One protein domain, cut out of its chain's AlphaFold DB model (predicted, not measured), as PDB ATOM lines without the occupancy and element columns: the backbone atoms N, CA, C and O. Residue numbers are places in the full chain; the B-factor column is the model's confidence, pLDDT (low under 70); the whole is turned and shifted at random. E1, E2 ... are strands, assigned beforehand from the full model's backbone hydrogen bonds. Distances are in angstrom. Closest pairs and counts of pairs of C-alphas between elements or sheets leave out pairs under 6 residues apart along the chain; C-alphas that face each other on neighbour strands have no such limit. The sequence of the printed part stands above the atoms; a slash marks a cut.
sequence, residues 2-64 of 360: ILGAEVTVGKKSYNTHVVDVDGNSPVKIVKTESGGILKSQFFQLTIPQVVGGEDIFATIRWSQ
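This is residues 2 to 64 of the 360 residues of the protein "VWFA domain-containing protein" of Aegilops tauschii subsp. strangulata (UniProt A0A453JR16). With little regular structure, this is a small, nearly flat sheet of three strands, E2, E1 and E3, with one long loop that swings out beyond it, where residues 20 to 26 stick out, and folds back over one face with residues 36 to 47. The printed part has 63 residues, with no named helix and strands E1, E2, E3 along the chain; 19 residues are in strands, class all strand. It is loose, radius of gyration of the C-alphas 13.3 A, spanning 41 by 31 by 17 A.

Find C-alpha 2 at (-12.059, -11.911, 3.414); from there E1, residues 2 to 9, runs 21.3 A. E2 is residues 12 to 15, 10.2 A. E3, residues 56 to 62, runs 19.8 A to C-alpha 62 at (-13.082, -8.912, 0.708).

Inner strand E1 is antiparallel to edge strand E3 at 173 degrees; look at N 6 and O 59, 2.8 A. E1 and E2 form a hairpin, antiparallel at 173 degrees, with N 7 and O 14 2.8 A apart. E2 and E3 are apart.

The C-alphas of Asp 22 and Gly 53, the two farthest apart, are 40.9 A apart. The printed part has no cut; E2 to E3 is a long link of 40 residues. Residues 18 to 42 have pLDDT under 70.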
ATOM      1  N   ILE A   2     -13.031 -11.732   4.503       78.38
ATOM      2  CA  ILE A   2     -12.059 -11.911   3.414       78.38
ATOM      3  C   ILE A   2     -12.568 -13.029   2.500       78.38
ATOM      4  O   ILE A   2     -12.981 -14.075   2.989       78.38
ATOM      5  N   LEU A   3     -12.587 -12.775   1.193       80.19
ATOM      6  CA  LEU A   3     -13.077 -13.699   0.164       80.19
ATOM      7  C   LEU A   3     -11.934 -14.490  -0.482       80.19
ATOM      8  O   LEU A   3     -12.143 -15.600  -0.953       80.19
ATOM      9  N   GLY A   4     -10.728 -13.922  -0.508       82.88
ATOM     10  CA  GLY A   4      -9.539 -14.597  -1.013       82.88
ATOM     11  C   GLY A   4      -8.362 -13.646  -1.183       82.88
ATOM     12  O   GLY A   4      -8.534 -12.428  -1.247       82.88
ATOM     13  N   ALA A   5      -7.166 -14.213  -1.275       86.75
ATOM     14  CA  ALA A   5      -5.938 -13.510  -1.602       86.75
ATOM     15  C   ALA A   5      -5.169 -14.295  -2.667       86.75
ATOM     16  O   ALA A   5      -5.143 -15.525  -2.651       86.75
ATOM     17  N   GLU A   6      -4.555 -13.572  -3.590       89.19
ATOM     18  CA  GLU A   6      -3.747 -14.113  -4.673       89.19
ATOM     19  C   GLU A   6      -2.451 -13.315  -4.755       89.19
ATOM     20  O   GLU A   6      -2.480 -12.084  -4.788       89.19
ATOM     21  N   VAL A   7      -1.315 -14.005  -4.765       89.94
ATOM     22  CA  VAL A   7       0.007 -13.393  -4.876       89.94
ATOM     23  C   VAL A   7       0.779 -14.072  -5.991       89.94
ATOM     24  O   VAL A   7       0.990 -15.280  -5.956       89.94
ATOM     25  N   THR A   8       1.225 -13.295  -6.972       90.56
ATOM     26  CA  THR A   8       2.089 -13.757  -8.060       90.56
ATOM     27  C   THR A   8       3.489 -13.187  -7.878       90.56
ATOM     28  O   THR A   8       3.640 -11.987  -7.660       90.56
ATOM     29  N   VAL A   9       4.500 -14.052  -7.962       89.00
ATOM     30  CA  VAL A   9       5.925 -13.702  -7.918       89.00
ATOM     31  C   VAL A   9       6.605 -14.348  -9.118       89.00
ATOM     32  O   VAL A   9       6.737 -15.578  -9.182       89.00
ATOM     33  N   GLY A  10       6.999 -13.532 -10.094       86.50
ATOM     34  CA  GLY A  10       7.513 -14.014 -11.375       86.50
ATOM     35  C   GLY A  10       6.544 -14.985 -12.054       86.50
ATOM     36  O   GLY A  10       5.428 -14.625 -12.417       86.50
ATOM     37  N   LYS A  11       6.952 -16.253 -12.199       84.94
ATOM     38  CA  LYS A  11       6.130 -17.325 -12.803       84.94
ATOM     39  C   LYS A  11       5.286 -18.129 -11.805       84.94
ATOM     40  O   LYS A  11       4.570 -19.037 -12.222       84.94
ATOM     41  N   LYS A  12       5.403 -17.870 -10.499       88.38
ATOM     42  CA  LYS A  12       4.686 -18.614  -9.451       88.38
ATOM     43  C   LYS A  12       3.471 -17.815  -8.991       88.38
ATOM     44  O   LYS A  12       3.600 -16.625  -8.729       88.38
ATOM     45  N   SER A  13       2.321 -18.472  -8.842       86.94
ATOM     46  CA  SER A  13       1.121 -17.889  -8.232       86.94
ATOM     47  C   SER A  13       0.719 -18.696  -6.997       86.94
ATOM     48  O   SER A  13       0.810 -19.925  -6.991       86.94
ATOM     49  N   TYR A  14       0.311 -17.986  -5.952       86.81
ATOM     50  CA  TYR A  14      -0.147 -18.501  -4.670       86.81
ATOM     51  C   TYR A  14      -1.554 -17.964  -4.431       86.81
ATOM     52  O   TYR A  14      -1.762 -16.754  -4.483       86.81
ATOM     53  N   ASN A  15      -2.519 -18.831  -4.146       83.62
ATOM     54  CA  ASN A  15      -3.896 -18.438  -3.867       83.62
ATOM     55  C   ASN A  15      -4.360 -18.990  -2.516       83.62
ATOM     56  O   ASN A  15      -3.849 -19.993  -2.017       83.62
ATOM     57  N   THR A  16      -5.322 -18.312  -1.899       81.31
ATOM     58  CA  THR A  16      -6.015 -18.844  -0.728       81.31
ATOM     59  C   THR A  16      -7.332 -19.486  -1.131       81.31
ATOM     60  O   THR A  16      -8.057 -18.988  -1.991       81.31
ATOM     61  N   HIS A  17      -7.647 -20.595  -0.467       72.38
ATOM     62  CA  HIS A  17      -8.928 -21.272  -0.573       72.38
ATOM     63  C   HIS A  17      -9.599 -21.260   0.796       72.38
ATOM     64  O   HIS A  17      -8.966 -21.569   1.805       72.38
ATOM     65  N   VAL A  18     -10.875 -20.880   0.828       69.75
ATOM     66  CA  VAL A  18     -11.702 -21.026   2.027       69.75
ATOM     67  C   VAL A  18     -12.052 -22.505   2.147       69.75
ATOM     68  O   VAL A  18     -12.576 -23.092   1.201       69.75
ATOM     69  N   VAL A  19     -11.717 -23.111   3.282       67.88
ATOM     70  CA  VAL A  19     -11.967 -24.529   3.559       67.88
ATOM     71  C   VAL A  19     -12.817 -24.617   4.816       67.88
ATOM     72  O   VAL A  19     -12.595 -23.858   5.760       67.88
ATOM     73  N   ASP A  20     -13.786 -25.527   4.808       62.88
ATOM     74  CA  ASP A  20     -14.575 -25.839   5.992       62.88
ATOM     75  C   ASP A  20     -13.679 -26.437   7.090       62.88
ATOM     76  O   ASP A  20     -12.774 -27.233   6.818       62.88
ATOM     77  N   VAL A  21     -13.928 -26.043   8.334       61.47
ATOM     78  CA  VAL A  21     -13.182 -26.510   9.508       61.47
ATOM     79  C   VAL A  21     -13.423 -28.009   9.736       61.47
ATOM     80  O   VAL A  21     -12.525 -28.699  10.219       61.47
ATOM     81  N   ASP A  22     -14.563 -28.538   9.277       55.75
ATOM     82  CA  ASP A  22     -14.991 -29.926   9.499       55.75
ATOM     83  C   ASP A  22     -14.497 -30.943   8.444       55.75
ATOM     84  O   ASP A  22     -15.004 -32.058   8.339       55.75
ATOM     85  N   GLY A  23     -13.455 -30.613   7.674       47.56
ATOM     86  CA  GLY A  23     -12.627 -31.616   6.982       47.56
ATOM     87  C   GLY A  23     -13.260 -32.366   5.797       47.56
ATOM     88  O   GLY A  23     -12.570 -33.166   5.167       47.56
ATOM     89  N   ASN A  24     -14.506 -32.081   5.415       45.81
ATOM     90  CA  ASN A  24     -15.184 -32.694   4.259       45.81
ATOM     91  C   ASN A  24     -14.791 -32.070   2.902       45.81
ATOM     92  O   ASN A  24     -15.602 -31.953   1.984       45.81
ATOM     93  N   SER A  25     -13.526 -31.675   2.747       45.50
ATOM     94  CA  SER A  25     -12.987 -31.250   1.453       45.50
ATOM     95  C   SER A  25     -12.512 -32.472   0.652       45.50
ATOM     96  O   SER A  25     -11.743 -33.277   1.181       45.50
ATOM     97  N   PRO A  26     -12.881 -32.614  -0.637       45.97
ATOM     98  CA  PRO A  26     -12.394 -33.696  -1.501       45.97
ATOM     99  C   PRO A  26     -10.893 -33.582  -1.829       45.97
ATOM    100  O   PRO A  26     -10.316 -34.477  -2.447       45.97
ATOM    101  N   VAL A  27     -10.241 -32.491  -1.418       47.94
ATOM    102  CA  VAL A  27      -8.807 -32.274  -1.602       47.94
ATOM    103  C   VAL A  27      -8.077 -32.720  -0.334       47.94
ATOM    104  O   VAL A  27      -8.275 -32.145   0.734       47.94
ATOM    105  N   LYS A  28      -7.183 -33.716  -0.441       44.25
ATOM    106  CA  LYS A  28      -6.185 -34.004   0.604       44.25
ATOM    107  C   LYS A  28      -5.249 -32.800   0.723       44.25
ATOM    108  O   LYS A  28      -4.250 -32.708   0.014       44.25
ATOM    109  N   ILE A  29      -5.589 -31.861   1.598       49.12
ATOM    110  CA  ILE A  29      -4.748 -30.702   1.880       49.12
ATOM    111  C   ILE A  29      -3.647 -31.166   2.832       49.12
ATOM    112  O   ILE A  29      -3.905 -31.564   3.968       49.12
ATOM    113  N   VAL A  30      -2.403 -31.139   2.354       42.06
ATOM    114  CA  VAL A  30      -1.222 -31.215   3.218       42.06
ATOM    115  C   VAL A  30      -1.357 -30.077   4.227       42.06
ATOM    116  O   VAL A  30      -1.443 -28.921   3.818       42.06
ATOM    117  N   LYS A  31      -1.408 -30.384   5.530       44.12
ATOM    118  CA  LYS A  31      -1.292 -29.374   6.590       44.12
ATOM    119  C   LYS A  31       0.092 -28.733   6.470       44.12
ATOM    120  O   LYS A  31       1.046 -29.189   7.087       44.12
ATOM    121  N   THR A  32       0.229 -27.727   5.618       42.53
ATOM    122  CA  THR A  32       1.423 -26.891   5.582       42.53
ATOM    123  C   THR A  32       1.464 -26.092   6.876       42.53
ATOM    124  O   THR A  32       0.506 -25.388   7.192       42.53
ATOM    125  N   GLU A  33       2.577 -26.183   7.604       42.56
ATOM    126  CA  GLU A  33       2.865 -25.417   8.829       42.56
ATOM    127  C   GLU A  33       2.759 -23.890   8.625       42.56
ATOM    128  O   GLU A  33       2.652 -23.132   9.583       42.56
ATOM    129  N   SER A  34       2.720 -23.425   7.374       44.22
ATOM    130  CA  SER A  34       2.559 -22.030   6.959       44.22
ATOM    131  C   SER A  34       1.096 -21.623   6.709       44.22
ATOM    132  O   SER A  34       0.786 -20.983   5.702       44.22
ATOM    133  N   GLY A  35       0.174 -22.012   7.593       47.12
ATOM    134  CA  GLY A  35      -1.209 -21.529   7.571       47.12
ATOM    135  C   GLY A  35      -1.280 -20.042   7.938       47.12
ATOM    136  O   GLY A  35      -0.858 -19.648   9.022       47.12
ATOM    137  N   GLY A  36      -1.802 -19.201   7.042       49.19
ATOM    138  CA  GLY A  36      -2.080 -17.798   7.349       49.19
ATOM    139  C   GLY A  36      -3.132 -17.686   8.452       49.19
ATOM    140  O   GLY A  36      -4.202 -18.284   8.359       49.19
ATOM    141  N   ILE A  37      -2.833 -16.936   9.513       47.12
ATOM    142  CA  ILE A  37      -3.764 -16.740  10.626       47.12
ATOM    143  C   ILE A  37      -4.760 -15.639  10.241       47.12
ATOM    144  O   ILE A  37      -4.385 -14.475  10.109       47.12
ATOM    145  N   LEU A  38      -6.038 -15.998  10.109       51.03
ATOM    146  CA  LEU A  38      -7.154 -15.050  10.124       51.03
ATOM    147  C   LEU A  38      -7.486 -14.731  11.587       51.03
ATOM    148  O   LEU A  38      -8.183 -15.492  12.254       51.03
ATOM    149  N   LYS A  39      -6.968 -13.615  12.104       50.84
ATOM    150  CA  LYS A  39      -7.439 -13.028  13.369       50.84
ATOM    151  C   LYS A  39      -8.447 -11.928  13.048       50.84
ATOM    152  O   LYS A  39      -8.436 -11.380  11.946       50.84
ATOM    153  N   SER A  40      -9.321 -11.591  14.001       51.78
ATOM    154  CA  SER A  40     -10.166 -10.397  13.878       51.78
ATOM    155  C   SER A  40      -9.268  -9.214  13.494       51.78
ATOM    156  O   SER A  40      -8.323  -8.917  14.218       51.78
ATOM    157  N   GLN A  41      -9.518  -8.613  12.325       57.97
ATOM    158  CA  GLN A  41      -8.794  -7.453  11.776       57.97
ATOM    159  C   GLN A  41      -7.358  -7.684  11.252       57.97
ATOM    160  O   GLN A  41      -6.732  -6.722  10.814       57.97
ATOM    161  N   PHE A  42      -6.835  -8.917  11.216       66.25
ATOM    162  CA  PHE A  42      -5.481  -9.184  10.708       66.25
ATOM    163  C   PHE A  42      -5.440 -10.380   9.750       66.25
ATOM    164  O   PHE A  42      -5.950 -11.460  10.057       66.25
ATOM    165  N   PHE A  43      -4.800 -10.184   8.595       71.81
ATOM    166  CA  PHE A  43      -4.564 -11.214   7.585       71.81
ATOM    167  C   PHE A  43      -3.087 -11.234   7.202       71.81
ATOM    168  O   PHE A  43      -2.520 -10.200   6.852       71.81
ATOM    169  N   GLN A  44      -2.487 -12.422   7.225       75.56
ATOM    170  CA  GLN A  44      -1.103 -12.628   6.821       75.56
ATOM    171  C   GLN A  44      -0.994 -13.824   5.879       75.56
ATOM    172  O   GLN A  44      -1.519 -14.900   6.163       75.56
ATOM    173  N   LEU A  45      -0.257 -13.634   4.785       77.19
ATOM    174  CA  LEU A  45       0.122 -14.679   3.841       77.19
ATOM    175  C   LEU A  45       1.644 -14.655   3.672       77.19
ATOM    176  O   LEU A  45       2.205 -13.648   3.245       77.19
ATOM    177  N   THR A  46       2.303 -15.761   4.008       81.00
ATOM    178  CA  THR A  46       3.760 -15.887   3.887       81.00
ATOM    179  C   THR A  46       4.118 -16.515   2.546       81.00
ATOM    180  O   THR A  46       3.694 -17.631   2.253       81.00
ATOM    181  N   ILE A  47       4.929 -15.821   1.744       81.00
ATOM    182  CA  ILE A  47       5.457 -16.345   0.479       81.00
ATOM    183  C   ILE A  47       6.842 -16.954   0.738       81.00
ATOM    184  O   ILE A  47       7.741 -16.232   1.165       81.00
ATOM    185  N   PRO A  48       7.039 -18.265   0.511       73.25
ATOM    186  CA  PRO A  48       8.201 -18.986   1.036       73.25
ATOM    187  C   PRO A  48       9.525 -18.625   0.353       73.25
ATOM    188  O   PRO A  48      10.573 -18.700   0.986       73.25
ATOM    189  N   GLN A  49       9.507 -18.260  -0.934       79.38
ATOM    190  CA  GLN A  49      10.706 -17.891  -1.688       79.38
ATOM    191  C   GLN A  49      10.378 -16.810  -2.718       79.38
ATOM    192  O   GLN A  49       9.568 -17.036  -3.617       79.38
ATOM    193  N   VAL A  50      11.052 -15.667  -2.609       81.19
ATOM    194  CA  VAL A  50      11.011 -14.574  -3.586       81.19
ATOM    195  C   VAL A  50      12.407 -14.447  -4.184       81.19
ATOM    196  O   VAL A  50      13.382 -14.278  -3.452       81.19
ATOM    197  N   VAL A  51      12.516 -14.585  -5.505       83.62
ATOM    198  CA  VAL A  51      13.790 -14.418  -6.220       83.62
ATOM    199  C   VAL A  51      14.058 -12.923  -6.404       83.62
ATOM    200  O   VAL A  51      13.134 -12.145  -6.630       83.62
ATOM    201  N   GLY A  52      15.320 -12.509  -6.285       82.88
ATOM    202  CA  GLY A  52      15.705 -11.113  -6.485       82.88
ATOM    203  C   GLY A  52      15.409 -10.633  -7.910       82.88
ATOM    204  O   GLY A  52      15.708 -11.337  -8.870       82.88
ATOM    205  N   GLY A  53      14.854  -9.426  -8.032       82.31
ATOM    206  CA  GLY A  53      14.533  -8.795  -9.318       82.31
ATOM    207  C   GLY A  53      13.169  -9.164  -9.910       82.31
ATOM    208  O   GLY A  53      12.829  -8.644 -10.966       82.31
ATOM    209  N   GLU A  54      12.391 -10.024  -9.249       85.88
ATOM    210  CA  GLU A  54      11.031 -10.372  -9.677       85.88
ATOM    211  C   GLU A  54       9.992  -9.371  -9.152       85.88
ATOM    212  O   GLU A  54      10.063  -8.921  -8.004       85.88
ATOM    213  N   ASP A  55       8.981  -9.090  -9.973       84.75
ATOM    214  CA  ASP A  55       7.818  -8.305  -9.564       84.75
ATOM    215  C   ASP A  55       6.875  -9.138  -8.681       84.75
ATOM    216  O   ASP A  55       6.648 -10.332  -8.915       84.75
ATOM    217  N   ILE A  56       6.291  -8.481  -7.676       87.19
ATOM    218  CA  ILE A  56       5.301  -9.067  -6.768       87.19
ATOM    219  C   ILE A  56       3.953  -8.395  -7.011       87.19
ATOM    220  O   ILE A  56       3.797  -7.193  -6.797       87.19
ATOM    221  N   PHE A  57       2.953  -9.188  -7.387       89.62
ATOM    222  CA  PHE A  57       1.573  -8.739  -7.540       89.62
ATOM    223  C   PHE A  57       0.712  -9.379  -6.463       89.62
ATOM    224  O   PHE A  57       0.587 -10.600  -6.430       89.62
ATOM    225  N   ALA A  58       0.095  -8.572  -5.602       88.94
ATOM    226  CA  ALA A  58      -0.812  -9.044  -4.562       88.94
ATOM    227  C   ALA A  58      -2.227  -8.505  -4.799       88.94
ATOM    228  O   ALA A  58      -2.428  -7.303  -4.951       88.94
ATOM    229  N   THR A  59      -3.212  -9.400  -4.809       90.50
ATOM    230  CA  THR A  59      -4.638  -9.080  -4.921       90.50
ATOM    231  C   THR A  59      -5.369  -9.650  -3.719       90.50
ATOM    232  O   THR A  59      -5.366 -10.859  -3.504       90.50
ATOM    233  N   ILE A  60      -6.037  -8.790  -2.954       87.69
ATOM    234  CA  ILE A  60      -6.865  -9.189  -1.813       87.69
ATOM    235  C   ILE A  60      -8.311  -8.819  -2.127       87.69
ATOM    236  O   ILE A  60      -8.600  -7.699  -2.547       87.69
ATOM    237  N   ARG A  61      -9.224  -9.771  -1.934       87.56
ATOM    238  CA  ARG A  61     -10.661  -9.611  -2.157       87.56
ATOM    239  C   ARG A  61     -11.382  -9.782  -0.831       87.56
ATOM    240  O   ARG A  61     -11.165 -10.764  -0.123       87.56
ATOM    241  N   TRP A  62     -12.262  -8.847  -0.496       87.25
ATOM    242  CA  TRP A  62     -13.082  -8.912   0.708       87.25
ATOM    243  C   TRP A  62     -14.455  -8.289   0.462       87.25
ATOM    244  O   TRP A  62     -14.681  -7.616  -0.541       87.25
ATOM    245  N   SER A  63     -15.373  -8.540   1.389       86.81
ATOM    246  CA  SER A  63     -16.695  -7.924   1.439       86.81
ATOM    247  C   SER A  63     -16.958  -7.391   2.844       86.81
ATOM    248  O   SER A  63     -16.614  -8.039   3.842       86.81
ATOM    249  N   GLN A  64     -17.557  -6.205   2.925       87.00
ATOM    250  CA  GLN A  64     -17.992  -5.580   4.169       87.00
ATOM    251  C   GLN A  64     -19.344  -4.903   3.971       87.00
ATOM    252  O   GLN A  64     -19.683  -4.479   2.866       87.00
TER     253      GLN A  64